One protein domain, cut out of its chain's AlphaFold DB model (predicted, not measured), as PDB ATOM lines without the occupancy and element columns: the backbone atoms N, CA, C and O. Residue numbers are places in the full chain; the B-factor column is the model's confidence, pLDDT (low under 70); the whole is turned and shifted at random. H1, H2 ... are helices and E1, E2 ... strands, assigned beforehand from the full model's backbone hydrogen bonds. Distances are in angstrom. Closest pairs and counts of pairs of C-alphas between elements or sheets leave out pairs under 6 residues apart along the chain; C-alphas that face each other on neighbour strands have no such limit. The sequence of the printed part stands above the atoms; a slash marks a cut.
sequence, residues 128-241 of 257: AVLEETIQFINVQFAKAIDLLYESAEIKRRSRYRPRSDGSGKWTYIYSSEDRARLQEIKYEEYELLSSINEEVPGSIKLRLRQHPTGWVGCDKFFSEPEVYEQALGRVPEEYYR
ATOM      1  N   ALA A 128       5.581  25.437 -33.238       73.31
ATOM      2  CA  ALA A 128       6.491  26.336 -32.528       73.31
ATOM      3  C   ALA A 128       5.979  26.650 -31.114       73.31
ATOM      4  O   ALA A 128       6.750  26.608 -30.160       73.31
ATOM      5  N   VAL A 129       4.671  26.893 -30.980       73.81
ATOM      6  CA  VAL A 129       4.015  27.080 -29.677       73.81
ATOM      7  C   VAL A 129       4.132  25.806 -28.841       73.81
ATOM      8  O   VAL A 129       4.512  25.866 -27.678       73.81
ATOM      9  N   LEU A 130       3.891  24.642 -29.449       69.62
ATOM     10  CA  LEU A 130       4.050  23.354 -28.778       69.62
ATOM     11  C   LEU A 130       5.486  23.126 -28.278       69.62
ATOM     12  O   LEU A 130       5.689  22.677 -27.150       69.62
ATOM     13  N   GLU A 131       6.489  23.432 -29.102       73.62
ATOM     14  CA  GLU A 131       7.896  23.296 -28.724       73.62
ATOM     15  C   GLU A 131       8.267  24.236 -27.569       73.62
ATOM     16  O   GLU A 131       8.944  23.811 -26.630       73.62
ATOM     17  N   GLU A 132       7.769  25.476 -27.582       79.06
ATOM     18  CA  GLU A 132       7.953  26.444 -26.498       79.06
ATOM     19  C   GLU A 132       7.311  25.961 -25.188       79.06
ATOM     20  O   GLU A 132       7.972  25.958 -24.145       79.06
ATOM     21  N   THR A 133       6.076  25.452 -25.235       75.62
ATOM     22  CA  THR A 133       5.392  24.896 -24.059       75.62
ATOM     23  C   THR A 133       6.137  23.681 -23.502       75.62
ATOM     24  O   THR A 133       6.362  23.587 -22.296       75.62
ATOM     25  N   ILE A 134       6.606  22.767 -24.355       72.38
ATOM     26  CA  ILE A 134       7.392  21.602 -23.918       72.38
ATOM     27  C   ILE A 134       8.721  22.035 -23.285       72.38
ATOM     28  O   ILE A 134       9.138  21.470 -22.266       72.38
ATOM     29  N   GLN A 135       9.403  23.027 -23.862       76.69
ATOM     30  CA  GLN A 135      10.635  23.569 -23.291       76.69
ATOM     31  C   GLN A 135      10.379  24.206 -21.924       76.69
ATOM     32  O   GLN A 135      11.104  23.896 -20.976       76.69
ATOM     33  N   PHE A 136       9.324  25.015 -21.790       81.81
ATOM     34  CA  PHE A 136       8.898  25.590 -20.516       81.81
ATOM     35  C   PHE A 136       8.678  24.499 -19.459       81.81
ATOM     36  O   PHE A 136       9.311  24.526 -18.402       81.81
ATOM     37  N   ILE A 137       7.873  23.481 -19.779       75.94
ATOM     38  CA  ILE A 137       7.580  22.346 -18.894       75.94
ATOM     39  C   ILE A 137       8.870  21.655 -18.440       75.94
ATOM     40  O   ILE A 137       9.071  21.396 -17.251       75.94
ATOM     41  N   ASN A 138       9.780  21.370 -19.372       74.19
ATOM     42  CA  ASN A 138      11.044  20.710 -19.060       74.19
ATOM     43  C   ASN A 138      11.956  21.554 -18.166       74.19
ATOM     44  O   ASN A 138      12.589  20.996 -17.267       74.19
ATOM     45  N   VAL A 139      11.996  22.872 -18.368       79.19
ATOM     46  CA  VAL A 139      12.756  23.795 -17.516       79.19
ATOM     47  C   VAL A 139      12.194  23.816 -16.097       79.19
ATOM     48  O   VAL A 139      12.967  23.707 -15.144       79.19
ATOM     49  N   GLN A 140      10.870  23.904 -15.933       80.19
ATOM     50  CA  GLN A 140      10.253  23.892 -14.602       80.19
ATOM     51  C   GLN A 140      10.496  22.565 -13.879       80.19
ATOM     52  O   GLN A 140      10.858  22.550 -12.702       80.19
ATOM     53  N   PHE A 141      10.403  21.443 -14.597       76.19
ATOM     54  CA  PHE A 141      10.733  20.140 -14.033       76.19
ATOM     55  C   PHE A 141      12.198  20.015 -13.615       76.19
ATOM     56  O   PHE A 141      12.466  19.447 -12.560       76.19
ATOM     57  N   ALA A 142      13.143  20.522 -14.409       75.12
ATOM     58  CA  ALA A 142      14.560  20.484 -14.054       75.12
ATOM     59  C   ALA A 142      14.823  21.234 -12.738       75.12
ATOM     60  O   ALA A 142      15.454  20.686 -11.837       75.12
ATOM     61  N   LYS A 143      14.240  22.429 -12.579       81.75
ATOM     62  CA  LYS A 143      14.324  23.205 -11.332       81.75
ATOM     63  C   LYS A 143      13.715  22.457 -10.143       81.75
ATOM     64  O   LYS A 143      14.326  22.377  -9.083       81.75
ATOM     65  N   ALA A 144      12.535  21.863 -10.321       79.12
ATOM     66  CA  ALA A 144      11.873  21.112  -9.257       79.12
ATOM     67  C   ALA A 144      12.666  19.852  -8.855       79.12
ATOM     68  O   ALA A 144      12.692  19.469  -7.686       79.12
ATOM     69  N   ILE A 145      13.369  19.226  -9.803       76.56
ATOM     70  CA  ILE A 145      14.284  18.112  -9.527       76.56
ATOM     71  C   ILE A 145      15.469  18.569  -8.668       76.56
ATOM     72  O   ILE A 145      15.803  17.879  -7.702       76.56
ATOM     73  N   ASP A 146      16.079  19.714  -8.974       79.44
ATOM     74  CA  ASP A 146      17.192  20.256  -8.183       79.44
ATOM     75  C   ASP A 146      16.768  20.521  -6.726       79.44
ATOM     76  O   ASP A 146      17.461  20.119  -5.788       79.44
ATOM     77  N   LEU A 147      15.569  21.075  -6.528       84.12
ATOM     78  CA  LEU A 147      14.963  21.283  -5.206       84.12
ATOM     79  C   LEU A 147      14.717  19.973  -4.446       84.12
ATOM     80  O   LEU A 147      14.975  19.869  -3.241       84.12
ATOM     81  N   LEU A 148      14.254  18.934  -5.143       79.88
ATOM     82  CA  LEU A 148      14.075  17.607  -4.558       79.88
ATOM     83  C   LEU A 148      15.411  16.985  -4.129       79.88
ATOM     84  O   LEU A 148      15.479  16.359  -3.063       79.88
ATOM     85  N   TYR A 149      16.479  17.172  -4.909       78.69
ATOM     86  CA  TYR A 149      17.824  16.740  -4.525       78.69
ATOM     87  C   TYR A 149      18.336  17.489  -3.296       78.69
ATOM     88  O   TYR A 149      18.840  16.847  -2.370       78.69
ATOM     89  N   GLU A 150      18.145  18.805  -3.235       83.44
ATOM     90  CA  GLU A 150      18.512  19.606  -2.068       83.44
ATOM     91  C   GLU A 150      17.764  19.124  -0.810       83.44
ATOM     92  O   GLU A 150      18.373  18.858   0.231       83.44
ATOM     93  N   SER A 151      16.452  18.877  -0.923       83.00
ATOM     94  CA  SER A 151      15.638  18.283   0.146       83.00
ATOM     95  C   SER A 151      16.205  16.945   0.630       83.00
ATOM     96  O   SER A 151      16.265  16.668   1.835       83.00
ATOM     97  N   ALA A 152      16.627  16.089  -0.305       79.38
ATOM     98  CA  ALA A 152      17.214  14.790  -0.002       79.38
ATOM     99  C   ALA A 152      18.584  14.916   0.685       79.38
ATOM    100  O   ALA A 152      18.882  14.139   1.597       79.38
ATOM    101  N   GLU A 153      19.402  15.897   0.304       81.50
ATOM    102  CA  GLU A 153      20.693  16.166   0.936       81.50
ATOM    103  C   GLU A 153      20.529  16.691   2.367       81.50
ATOM    104  O   GLU A 153      21.179  16.178   3.287       81.50
ATOM    105  N   ILE A 154      19.588  17.615   2.588       82.50
ATOM    106  CA  ILE A 154      19.228  18.093   3.931       82.50
ATOM    107  C   ILE A 154      18.787  16.912   4.805       82.50
ATOM    108  O   ILE A 154      19.281  16.734   5.923       82.50
ATOM    109  N   LYS A 155      17.918  16.035   4.290       80.38
ATOM    110  CA  LYS A 155      17.503  14.805   4.991       80.38
ATOM    111  C   LYS A 155      18.680  13.876   5.289       80.38
ATOM    112  O   LYS A 155      18.726  13.280   6.362       80.38
ATOM    113  N   ARG A 156      19.644  13.755   4.373       78.69
ATOM    114  CA  ARG A 156      20.816  12.881   4.529       78.69
ATOM    115  C   ARG A 156      21.781  13.368   5.609       78.69
ATOM    116  O   ARG A 156      22.330  12.542   6.331       78.69
ATOM    117  N   ARG A 157      22.004  14.681   5.719       79.94
ATOM    118  CA  ARG A 157      22.873  15.261   6.762       79.94
ATOM    119  C   ARG A 157      22.181  15.400   8.121       79.94
ATOM    120  O   ARG A 157      22.848  15.593   9.137       79.94
ATOM    121  N   SER A 158      20.854  15.301   8.142       79.50
ATOM    122  CA  SER A 158      20.055  15.422   9.357       79.50
ATOM    123  C   SER A 158      20.260  14.244  10.302       79.50
ATOM    124  O   SER A 158      20.426  13.097   9.896       79.50
ATOM    125  N   ARG A 159      20.215  14.530  11.605       77.00
ATOM    126  CA  ARG A 159      20.302  13.497  12.642       77.00
ATOM    127  C   ARG A 159      18.952  12.809  12.818       77.00
ATOM    128  O   ARG A 159      17.909  13.405  12.570       77.00
ATOM    129  N   TYR A 160      18.971  11.580  13.320       80.44
ATOM    130  CA  TYR A 160      17.767  10.788  13.570       80.44
ATOM    131  C   TYR A 160      17.601  10.549  15.067       80.44
ATOM    132  O   TYR A 160      18.584  10.329  15.780       80.44
ATOM    133  N   ARG A 161      16.358  10.545  15.547       73.44
ATOM    134  CA  ARG A 161      16.019  10.078  16.896       73.44
ATOM    135  C   ARG A 161      14.819   9.134  16.826       73.44
ATOM    136  O   ARG A 161      13.924   9.381  16.016       73.44
ATOM    137  N   PRO A 162      14.781   8.068  17.644       76.50
ATOM    138  CA  PRO A 162      13.587   7.245  17.759       76.50
ATOM    139  C   PRO A 162      12.414   8.104  18.231       76.50
ATOM    140  O   PRO A 162      12.555   8.952  19.119       76.50
ATOM    141  N   ARG A 163      11.262   7.887  17.606       77.75
ATOM    142  CA  ARG A 163      10.020   8.573  17.929       77.75
ATOM    143  C   ARG A 163       9.554   8.112  19.317       77.75
ATOM    144  O   ARG A 163       9.663   6.938  19.666       77.75
ATOM    145  N   SER A 164       9.096   9.047  20.146       75.00
ATOM    146  CA  SER A 164       8.747   8.791  21.555       75.00
ATOM    147  C   SER A 164       7.407   8.073  21.744       75.00
ATOM    148  O   SER A 164       7.024   7.787  22.872       75.00
ATOM    149  N   ASP A 165       6.700   7.787  20.654       83.00
ATOM    150  CA  ASP A 165       5.378   7.154  20.620       83.00
ATOM    151  C   ASP A 165       5.427   5.616  20.704       83.00
ATOM    152  O   ASP A 165       4.393   4.959  20.634       83.00
ATOM    153  N   GLY A 166       6.619   5.022  20.833       74.75
ATOM    154  CA  GLY A 166       6.788   3.569  20.905       74.75
ATOM    155  C   GLY A 166       6.581   2.843  19.570       74.75
ATOM    156  O   GLY A 166       6.673   1.620  19.533       74.75
ATOM    157  N   SER A 167       6.368   3.569  18.465       81.06
ATOM    158  CA  SER A 167       6.121   2.991  17.133       81.06
ATOM    159  C   SER A 167       7.355   2.342  16.492       81.06
ATOM    160  O   SER A 167       7.257   1.742  15.424       81.06
ATOM    161  N   GLY A 168       8.540   2.519  17.086       75.56
ATOM    162  CA  GLY A 168       9.814   2.124  16.482       75.56
ATOM    163  C   GLY A 168      10.198   2.948  15.244       75.56
ATOM    164  O   GLY A 168      11.232   2.677  14.633       75.56
ATOM    165  N   LYS A 169       9.401   3.962  14.869       75.44
ATOM    166  CA  LYS A 169       9.705   4.873  13.760       75.44
ATOM    167  C   LYS A 169      10.809   5.855  14.166       75.44
ATOM    168  O   LYS A 169      10.961   6.208  15.335       75.44
ATOM    169  N   TRP A 170      11.577   6.319  13.185       74.12
ATOM    170  CA  TRP A 170      12.613   7.337  13.371       74.12
ATOM    171  C   TRP A 170      12.111   8.684  12.861       74.12
ATOM    172  O   TRP A 170      11.416   8.752  11.849       74.12
ATOM    173  N   THR A 171      12.463   9.762  13.555       78.50
ATOM    174  CA  THR A 171      12.141  11.128  13.136       78.50
ATOM    175  C   THR A 171      13.423  11.908  12.895       78.50
ATOM    176  O   THR A 171      14.393  11.798  13.651       78.50
ATOM    177  N   TYR A 172      13.418  12.694  11.821       78.06
ATOM    178  CA  TYR A 172      14.508  13.592  11.477       78.06
ATOM    179  C   TYR A 172      14.548  14.781  12.440       78.06
ATOM    180  O   TYR A 172      13.530  15.414  12.725       78.06
ATOM    181  N   ILE A 173      15.746  15.099  12.918       83.88
ATOM    182  CA  ILE A 173      16.043  16.304  13.680       83.88
ATOM    183  C   ILE A 173      16.794  17.254  12.752       83.88
ATOM    184  O   ILE A 173      18.007  17.139  12.568       83.88
ATOM    185  N   TYR A 174      16.037  18.190  12.199       83.75
ATOM    186  CA  TYR A 174      16.532  19.308  11.404       83.75
ATOM    187  C   TYR A 174      16.956  20.472  12.310       83.75
ATOM    188  O   TYR A 174      16.311  20.707  13.341       83.75
ATOM    189  N   SER A 175      17.999  21.210  11.917       87.94
ATOM    190  CA  SER A 175      18.295  22.533  12.487       87.94
ATOM    191  C   SER A 175      17.161  23.522  12.164       87.94
ATOM    192  O   SER A 175      16.307  23.241  11.322       87.94
ATOM    193  N   SER A 176      17.113  24.676  12.835       87.12
ATOM    194  CA  SER A 176      16.137  25.728  12.498       87.12
ATOM    195  C   SER A 176      16.291  26.205  11.050       87.12
ATOM    196  O   SER A 176      15.292  26.389  10.364       87.12
ATOM    197  N   GLU A 177      17.533  26.323  10.583       89.94
ATOM    198  CA  GLU A 177      17.886  26.675   9.205       89.94
ATOM    199  C   GLU A 177      17.421  25.606   8.205       89.94
ATOM    200  O   GLU A 177      16.720  25.921   7.251       89.94
ATOM    201  N   ASP A 178      17.699  24.325   8.475       89.06
ATOM    202  CA  ASP A 178      17.265  23.212   7.620       89.06
ATOM    203  C   ASP A 178      15.736  23.114   7.544       89.06
ATOM    204  O   ASP A 178      15.189  22.776   6.497       89.06
ATOM    205  N   ARG A 179      15.020  23.403   8.641       87.00
ATOM    206  CA  ARG A 179      13.546  23.438   8.628       87.00
ATOM    207  C   ARG A 179      13.019  24.565   7.756       87.00
ATOM    208  O   ARG A 179      12.104  24.312   6.978       87.00
ATOM    209  N   ALA A 180      13.580  25.766   7.899       89.44
ATOM    210  CA  ALA A 180      13.190  26.916   7.095       89.44
ATOM    211  C   ALA A 180      13.434  26.633   5.609       89.44
ATOM    212  O   ALA A 180      12.509  26.751   4.810       89.44
ATOM    213  N   ARG A 181      14.621  26.119   5.260       92.44
ATOM    214  CA  ARG A 181      14.946  25.781   3.872       92.44
ATOM    215  C   ARG A 181      14.068  24.662   3.319       92.44
ATOM    216  O   ARG A 181      13.587  24.762   2.202       92.44
ATOM    217  N   LEU A 182      13.775  23.614   4.093       87.19
ATOM    218  CA  LEU A 182      12.847  22.561   3.655       87.19
ATOM    219  C   LEU A 182      11.419  23.069   3.431       87.19
ATOM    220  O   LEU A 182      10.696  22.494   2.619       87.19
ATOM    221  N   GLN A 183      10.987  24.086   4.174       85.81
ATOM    222  CA  GLN A 183       9.684  24.713   3.972       85.81
ATOM    223  C   GLN A 183       9.681  25.593   2.718       85.81
ATOM    224  O   GLN A 183       8.727  25.531   1.949       85.81
ATOM    225  N   GLU A 184      10.755  26.343   2.493       90.81
ATOM    226  CA  GLU A 184      10.960  27.148   1.289       90.81
ATOM    227  C   GLU A 184      11.011  26.269   0.032       90.81
ATOM    228  O   GLU A 184      10.228  26.476  -0.885       90.81
ATOM    229  N   ILE A 185      11.797  25.187   0.053       87.88
ATOM    230  CA  ILE A 185      11.862  24.178  -1.015       87.88
ATOM    231  C   ILE A 185      10.470  23.642  -1.373       87.88
ATOM    232  O   ILE A 185      10.158  23.489  -2.547       87.88
ATOM    233  N   LYS A 186       9.619  23.354  -0.377       84.25
ATOM    234  CA  LYS A 186       8.246  22.883  -0.633       84.25
ATOM    235  C   LYS A 186       7.391  23.936  -1.330       84.25
ATOM    236  O   LYS A 186       6.536  23.583  -2.135       84.25
ATOM    237  N   TYR A 187       7.575  25.200  -0.965       86.94
ATOM    238  CA  TYR A 187       6.852  26.310  -1.567       86.94
ATOM    239  C   TYR A 187       7.320  26.547  -3.008       86.94
ATOM    240  O   TYR A 187       6.493  26.586  -3.912       86.94
ATOM    241  N   GLU A 188       8.634  26.584  -3.238       88.81
ATOM    242  CA  GLU A 188       9.223  26.705  -4.574       88.81
ATOM    243  C   GLU A 188       8.822  25.526  -5.480       88.81
ATOM    244  O   GLU A 188       8.410  25.732  -6.620       88.81
ATOM    245  N   GLU A 189       8.864  24.285  -4.978       85.06
ATOM    246  CA  GLU A 189       8.389  23.105  -5.716       85.06
ATOM    247  C   GLU A 189       6.916  23.263  -6.117       85.06
ATOM    248  O   GLU A 189       6.552  23.003  -7.266       85.06
ATOM    249  N   TYR A 190       6.072  23.723  -5.190       82.38
ATOM    250  CA  TYR A 190       4.663  23.971  -5.467       82.38
ATOM    251  C   TYR A 190       4.466  25.050  -6.537       82.38
ATOM    252  O   TYR A 190       3.663  24.837  -7.442       82.38
ATOM    253  N   GLU A 191       5.186  26.173  -6.482       84.38
ATOM    254  CA  GLU A 191       5.087  27.236  -7.494       84.38
ATOM    255  C   GLU A 191       5.501  26.740  -8.883       84.38
ATOM    256  O   GLU A 191       4.774  26.942  -9.858       84.38
ATOM    257  N   LEU A 192       6.625  26.020  -8.974       83.38
ATOM    258  CA  LEU A 192       7.114  25.461 -10.234       83.38
ATOM    259  C   LEU A 192       6.088  24.502 -10.844       83.38
ATOM    260  O   LEU A 192       5.744  24.632 -12.016       83.38
ATOM    261  N   LEU A 193       5.561  23.565 -10.053       80.06
ATOM    262  CA  LEU A 193       4.585  22.590 -10.543       80.06
ATOM    263  C   LEU A 193       3.216  23.221 -10.833       80.06
ATOM    264  O   LEU A 193       2.545  22.803 -11.776       80.06
ATOM    265  N   SER A 194       2.818  24.244 -10.073       78.69
ATOM    266  CA  SER A 194       1.572  24.981 -10.309       78.69
ATOM    267  C   SER A 194       1.622  25.762 -11.618       78.69
ATOM    268  O   SER A 194       0.652  25.719 -12.365       78.69
ATOM    269  N   SER A 195       2.765  26.375 -11.951       80.56
ATOM    270  CA  SER A 195       2.944  27.071 -13.235       80.56
ATOM    271  C   SER A 195       2.798  26.135 -14.437       80.56
ATOM    272  O   SER A 195       2.278  26.526 -15.477       80.56
ATOM    273  N   ILE A 196       3.186  24.862 -14.290       77.19
ATOM    274  CA  ILE A 196       2.938  23.861 -15.328       77.19
ATOM    275  C   ILE A 196       1.446  23.528 -15.407       77.19
ATOM    276  O   ILE A 196       0.916  23.397 -16.503       77.19
ATOM    277  N   ASN A 197       0.770  23.393 -14.266       71.81
ATOM    278  CA  ASN A 197      -0.656  23.068 -14.219       71.81
ATOM    279  C   ASN A 197      -1.551  24.200 -14.767       71.81
ATOM    280  O   ASN A 197      -2.667  23.932 -15.203       71.81
ATOM    281  N   GLU A 198      -1.080  25.451 -14.749       78.88
ATOM    282  CA  GLU A 198      -1.743  26.584 -15.411       78.88
ATOM    283  C   GLU A 198      -1.677  26.477 -16.942       78.88
ATOM    284  O   GLU A 198      -2.675  26.736 -17.613       78.88
ATOM    285  N   GLU A 199      -0.532  26.051 -17.485       74.31
ATOM    286  CA  GLU A 199      -0.323  25.873 -18.930       74.31
ATOM    287  C   GLU A 199      -0.937  24.570 -19.459       74.31
ATOM    288  O   GLU A 199      -1.519  24.526 -20.544       74.31
ATOM    289  N   VAL A 200      -0.819  23.487 -18.690       68.75
ATOM    290  CA  VAL A 200      -1.342  22.167 -19.034       68.75
ATOM    291  C   VAL A 200      -2.069  21.587 -17.824       68.75
ATOM    292  O   VAL A 200      -1.423  21.037 -16.926       68.75
ATOM    293  N   PRO A 201      -3.409  21.687 -17.781       62.03
ATOM    294  CA  PRO A 201      -4.179  21.222 -16.642       62.03
ATOM    295  C   PRO A 201      -4.022  19.712 -16.462       62.03
ATOM    296  O   PRO A 201      -4.162  18.927 -17.395       62.03
ATOM    297  N   GLY A 202      -3.729  19.302 -15.235       63.09
ATOM    298  CA  GLY A 202      -3.534  17.910 -14.863       63.09
ATOM    299  C   GLY A 202      -2.657  17.825 -13.624       63.09
ATOM    300  O   GLY A 202      -1.671  18.542 -13.486       63.09
ATOM    301  N   SER A 203      -2.988  16.943 -12.678       57.19
ATOM    302  CA  SER A 203      -2.170  16.857 -11.464       57.19
ATOM    303  C   SER A 203      -0.817  16.217 -11.770       57.19
ATOM    304  O   SER A 203      -0.720  15.024 -12.074       57.19
ATOM    305  N   ILE A 204       0.228  17.038 -11.678       64.75
ATOM    306  CA  ILE A 204       1.621  16.653 -11.874       64.75
ATOM    307  C   ILE A 204       2.218  16.239 -10.538       64.75
ATOM    308  O   ILE A 204       2.074  16.930  -9.531       64.75
ATOM    309  N   LYS A 205       2.908  15.099 -10.521       64.00
ATOM    310  CA  LYS A 205       3.663  14.638  -9.354       64.00
ATOM    311  C   LYS A 205       5.083  14.296  -9.750       64.00
ATOM    312  O   LYS A 205       5.315  13.644 -10.768       64.00
ATOM    313  N   LEU A 206       6.015  14.681  -8.891       64.38
ATOM    314  CA  LEU A 206       7.403  14.267  -8.967       64.38
ATOM    315  C   LEU A 206       7.694  13.221  -7.898       64.38
ATOM    316  O   LEU A 206       7.225  13.315  -6.762       64.38
ATOM    317  N   ARG A 207       8.469  12.195  -8.254       61.44
ATOM    318  CA  ARG A 207       8.935  11.197  -7.288       61.44
ATOM    319  C   ARG A 207      10.397  10.871  -7.519       61.44
ATOM    320  O   ARG A 207      10.756  10.316  -8.553       61.44
ATOM    321  N   LEU A 208      11.221  11.117  -6.506       61.00
ATOM    322  CA  LEU A 208      12.590  10.621  -6.498       61.00
ATOM    323  C   LEU A 208      12.607   9.095  -6.341       61.00
ATOM    324  O   LEU A 208      12.039   8.547  -5.392       61.00
ATOM    325  N   ARG A 209      13.309   8.405  -7.243       57.88
ATOM    326  CA  ARG A 209      13.634   6.984  -7.109       57.88
ATOM    327  C   ARG A 209      14.986   6.807  -6.436       57.88
ATOM    328  O   ARG A 209      16.013   7.316  -6.894       57.88
ATOM    329  N   GLN A 210      14.978   6.021  -5.366       50.97
ATOM    330  CA  GLN A 210      16.185   5.576  -4.687       50.97
ATOM    331  C   GLN A 210      16.612   4.212  -5.240       50.97
ATOM    332  O   GLN A 210      15.880   3.231  -5.130       50.97
ATOM    333  N   HIS A 211      17.799   4.144  -5.835       47.97
ATOM    334  CA  HIS A 211      18.479   2.896  -6.161       47.97
ATOM    335  C   HIS A 211      19.319   2.441  -4.948       47.97
ATOM    336  O   HIS A 211      19.774   3.275  -4.161       47.97
ATOM    337  N   PRO A 212      19.611   1.141  -4.781       38.88
ATOM    338  CA  PRO A 212      20.502   0.641  -3.725       38.88
ATOM    339  C   PRO A 212      21.905   1.282  -3.679       38.88
ATOM    340  O   PRO A 212      22.603   1.145  -2.679       38.88
ATOM    341  N   THR A 213      22.321   2.000  -4.725       48.38
ATOM    342  CA  THR A 213      23.600   2.728  -4.794       48.38
ATOM    343  C   THR A 213      23.480   4.240  -4.537       48.38
ATOM    344  O   THR A 213      24.507   4.911  -4.487       48.38
ATOM    345  N   GLY A 214      22.268   4.794  -4.379       54.62
ATOM    346  CA  GLY A 214      22.006   6.237  -4.242       54.62
ATOM    347  C   GLY A 214      20.663   6.675  -4.849       54.62
ATOM    348  O   GLY A 214      19.876   5.846  -5.285       54.62
ATOM    349  N   TRP A 215      20.373   7.977  -4.895       52.78
ATOM    350  CA  TRP A 215      19.226   8.510  -5.653       52.78
ATOM    351  C   TRP A 215      19.584   8.551  -7.142       52.78
ATOM    352  O   TRP A 215      20.666   9.025  -7.476       52.78
ATOM    353  N   VAL A 216      18.742   7.988  -8.016       52.53
ATOM    354  CA  VAL A 216      19.118   7.727  -9.427       52.53
ATOM    355  C   VAL A 216      18.067   8.223 -10.427       52.53
ATOM    356  O   VAL A 216      18.271   8.113 -11.625       52.53
ATOM    357  N   GLY A 217      16.963   8.829  -9.999       50.59
ATOM    358  CA  GLY A 217      16.044   9.414 -10.974       50.59
ATOM    359  C   GLY A 217      14.871  10.146 -10.361       50.59
ATOM    360  O   GLY A 217      14.588   9.995  -9.172       50.59
ATOM    361  N   CYS A 218      14.187  10.920 -11.193       52.91
ATOM    362  CA  CYS A 218      12.917  11.538 -10.864       52.91
ATOM    363  C   CYS A 218      11.878  11.086 -11.887       52.91
ATOM    364  O   CYS A 218      12.066  11.280 -13.087       52.91
ATOM    365  N   ASP A 219      10.801  10.474 -11.413       56.66
ATOM    366  CA  ASP A 219       9.658  10.162 -12.255       56.66
ATOM    367  C   ASP A 219       8.744  11.383 -12.341       56.66
ATOM    368  O   ASP A 219       8.383  11.968 -11.312       56.66
ATOM    369  N   LYS A 220       8.324  11.711 -13.563       64.19
ATOM    370  CA  LYS A 220       7.244  12.657 -13.836       64.19
ATOM    371  C   LYS A 220       5.953  11.861 -13.993       64.19
ATOM    372  O   LYS A 220       5.866  10.996 -14.861       64.19
ATOM    373  N   PHE A 221       4.959  12.140 -13.163       61.47
ATOM    374  CA  PHE A 221       3.627  11.561 -13.298       61.47
ATOM    375  C   PHE A 221       2.638  12.650 -13.671       61.47
ATOM    376  O   PHE A 221       2.515  13.641 -12.956       61.47
ATOM    377  N   PHE A 222       1.896  12.414 -14.744       64.50
ATOM    378  CA  PHE A 222       0.670  13.135 -15.051       64.50
ATOM    379  C   PHE A 222      -0.478  12.238 -14.616       64.50
ATOM    380  O   PHE A 222      -0.559  11.087 -15.045       64.50
ATOM    381  N   SER A 223      -1.333  12.722 -13.724       59.44
ATOM    382  CA  SER A 223      -2.442  11.902 -13.219       59.44
ATOM    383  C   SER A 223      -3.529  11.687 -14.273       59.44
ATOM    384  O   SER A 223      -4.263  10.709 -14.195       59.44
ATOM    385  N   GLU A 224      -3.586  12.568 -15.273       63.62
ATOM    386  CA  GLU A 224      -4.503  12.507 -16.412       63.62
ATOM    387  C   GLU A 224      -3.693  12.669 -17.714       63.62
ATOM    388  O   GLU A 224      -3.654  13.752 -18.299       63.62
ATOM    389  N   PRO A 225      -2.971  11.620 -18.157       62.28
ATOM    390  CA  PRO A 225      -2.097  11.699 -19.331       62.28
ATOM    391  C   PRO A 225      -2.868  12.020 -20.619       62.28
ATOM    392  O   PRO A 225      -2.320  12.656 -21.512       62.28
ATOM    393  N   GLU A 226      -4.150  11.655 -20.687       64.75
ATOM    394  CA  GLU A 226      -5.047  11.983 -21.800       64.75
ATOM    395  C   GLU A 226      -5.290  13.493 -21.925       64.75
ATOM    396  O   GLU A 226      -5.344  14.010 -23.036       64.75
ATOM    397  N   VAL A 227      -5.370  14.221 -20.804       60.25
ATOM    398  CA  VAL A 227      -5.535  15.686 -20.806       60.25
ATOM    399  C   VAL A 227      -4.260  16.364 -21.297       60.25
ATOM    400  O   VAL A 227      -4.319  17.332 -22.051       60.25
ATOM    401  N   TYR A 228      -3.102  15.803 -20.951       63.34
ATOM    402  CA  TYR A 228      -1.808  16.254 -21.455       63.34
ATOM    403  C   TYR A 228      -1.669  16.012 -22.967       63.34
ATOM    404  O   TYR A 228      -1.298  16.923 -23.704       63.34
ATOM    405  N   GLU A 229      -2.031  14.819 -23.453       64.81
ATOM    406  CA  GLU A 229      -2.060  14.509 -24.891       64.81
ATOM    407  C   GLU A 229      -3.113  15.330 -25.655       64.81
ATOM    408  O   GLU A 229      -2.936  15.640 -26.830       64.81
ATOM    409  N   GLN A 230      -4.210  15.720 -25.005       61.00
ATOM    410  CA  GLN A 230      -5.231  16.575 -25.605       61.00
ATOM    411  C   GLN A 230      -4.791  18.047 -25.667       61.00
ATOM    412  O   GLN A 230      -5.116  18.732 -26.636       61.00
ATOM    413  N   ALA A 231      -4.044  18.524 -24.667       56.81
ATOM    414  CA  ALA A 231      -3.524  19.891 -24.606       56.81
ATOM    415  C   ALA A 231      -2.311  20.108 -25.526       56.81
ATOM    416  O   ALA A 231      -2.190  21.162 -26.144       56.81
ATOM    417  N   LEU A 232      -1.429  19.111 -25.638       59.19
ATOM    418  CA  LEU A 232      -0.160  19.208 -26.371       59.19
ATOM    419  C   LEU A 232      -0.132  18.381 -27.667       59.19
ATOM    420  O   LEU A 232       0.858  18.383 -28.397       59.19
ATOM    421  N   GLY A 233      -1.207  17.661 -27.982       58.75
ATOM    422  CA  GLY A 233      -1.205  16.673 -29.054       58.75
ATOM    423  C   GLY A 233      -0.427  15.409 -28.673       58.75
ATOM    424  O   GLY A 233      -0.033  15.197 -27.528       58.75
ATOM    425  N   ARG A 234      -0.203  14.525 -29.651       52.88
ATOM    426  CA  ARG A 234       0.505  13.257 -29.429       52.88
ATOM    427  C   ARG A 234       1.982  13.531 -29.127       52.88
ATOM    428  O   ARG A 234       2.785  13.705 -30.043       52.88
ATOM    429  N   VAL A 235       2.326  13.579 -27.847       51.62
ATOM    430  CA  VAL A 235       3.691  13.827 -27.379       51.62
ATOM    431  C   VAL A 235       4.525  12.553 -27.598       51.62
ATOM    432  O   VAL A 235       4.086  11.467 -27.220       51.62
ATOM    433  N   PRO A 236       5.708  12.626 -28.237       50.31
ATOM    434  CA  PRO A 236       6.547  11.444 -28.434       50.31
ATOM    435  C   PRO A 236       6.936  10.792 -27.097       50.31
ATOM    436  O   PRO A 236       7.242  11.494 -26.134       50.31
ATOM    437  N   GLU A 237       6.968   9.452 -27.035       52.66
ATOM    438  CA  GLU A 237       7.273   8.683 -25.806       52.66
ATOM    439  C   GLU A 237       8.583   9.123 -25.122       52.66
ATOM    440  O   GLU A 237       8.717   9.062 -23.900       52.66
ATOM    441  N   GLU A 238       9.531   9.628 -25.911       51.25
ATOM    442  CA  GLU A 238      10.825  10.157 -25.477       51.25
ATOM    443  C   GLU A 238      10.695  11.335 -24.492       51.25
ATOM    444  O   GLU A 238      11.526  11.484 -23.601       51.25
ATOM    445  N   TYR A 239       9.621  12.129 -24.570       47.09
ATOM    446  CA  TYR A 239       9.395  13.272 -23.675       47.09
ATOM    447  C   TYR A 239       8.832  12.874 -22.305       47.09
ATOM    448  O   TYR A 239       8.991  13.616 -21.333       47.09
ATOM    449  N   TYR A 240       8.211  11.695 -22.198       48.19
ATOM    450  CA  TYR A 240       7.767  11.141 -20.915       48.19
ATOM    451  C   TYR A 240       8.922  10.506 -20.135       48.19
ATOM    452  O   TYR A 240       8.825  10.301 -18.923       48.19
ATOM    453  N   ARG A 241      10.033  10.206 -20.815       45.00
ATOM    454  CA  ARG A 241      11.188   9.531 -20.234       45.00
ATOM    455  C   ARG A 241      12.342  10.512 -20.048       45.00
ATOM    456  O   ARG A 241      13.256  10.595 -20.858       45.00
TER     457      ARG A 241
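This is residues 128 to 241 of the 257 residues of an uncharacterized protein of Candidatus Poribacteria bacterium (UniProt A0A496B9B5). Two long helices, H1 and H2, run side by side in opposite directions, and the small strand hairpin E1 and E2 joins them at one end and extends the length there. After H2 the chain folds back as a second, longer two-stranded ribbon, E3 and E4, which crosses H1 and packs on its residues 141 to 152; the short helices H3 and H4 follow toward the other end of the domain. The printed part has 114 residues with four named helices and four named strands, in the order H1 E1 E2 H2 E3 E4 H3 H4; each of the two sheets is one antiparallel pair. The class is mixed, helices and strands. The whole is loose, with a radius of gyration of the C-alphas of 17.3 A, and elongated, spanning 54 by 28 by 25 A.

H1, residues 128 to 157, leads through a tight link to E1, residues 159 to 162. E1 and E2, residues 170 to 173, form an antiparallel hairpin at 141 degrees, with N 161 and O 171 within hydrogen-bond range at 3.0 A. H2, residues 176 to 199, touches H1 at a shallow tilt of 17 degrees, opposite ways; their closest C-alphas, of Ala 144 and Glu 189, are 5.4 A apart. E3, residues 204 to 211, and E4, residues 214 to 222, form an antiparallel hairpin at 157 degrees, with N 209 and O 217 at 2.8 A and N 221 and O 205 at 2.9 A, both within hydrogen-bond range. The closest C-alphas of H1 and E4, of Ile 145 and Cys 218, are 6.8 A apart. The closest C-alphas of H2 and E3, of Leu 193 and Ile 204, are also 6.8 A apart. H3, residues 225 to 232, is close to H1 but not clearly touching, with the C-alphas of Leu 130 and Leu 232 closest at 6.4 A. H4, residues 237 to 240, is apart from H1; its closest C-alpha to E4 is that of Tyr 240, 7.3 A from that of Lys 220. In H1, H2 and H3 every O i to N i+4 pair is within hydrogen-bond range, and H4 is too short for such a pair.

H1 begins with C-alpha 128 at (6.491, 26.336, -32.528) and is 44.0 A long from first to last C-alpha. E1 measures 10.5 A and E2 9.6 A. H2 begins with C-alpha 176 at (16.137, 25.728, 12.498) and is 35.5 A long. E3 measures 22.5 A and E4 24.9 A. H3 measures 10.5 A, and H4, 5.5 A, ends with C-alpha 240 at (7.767, 11.141, -20.915).

The two C-alphas farthest apart, of Ala 128 and Gly 166, are 58.1 A apart. The printed part has no cut. No link is long; that from E1 to E2, with 7 residues, is short and the others are tight. The mean pLDDT of the printed part is 71.7, and it is under 70 at residue 130 and at residues 200 to 241.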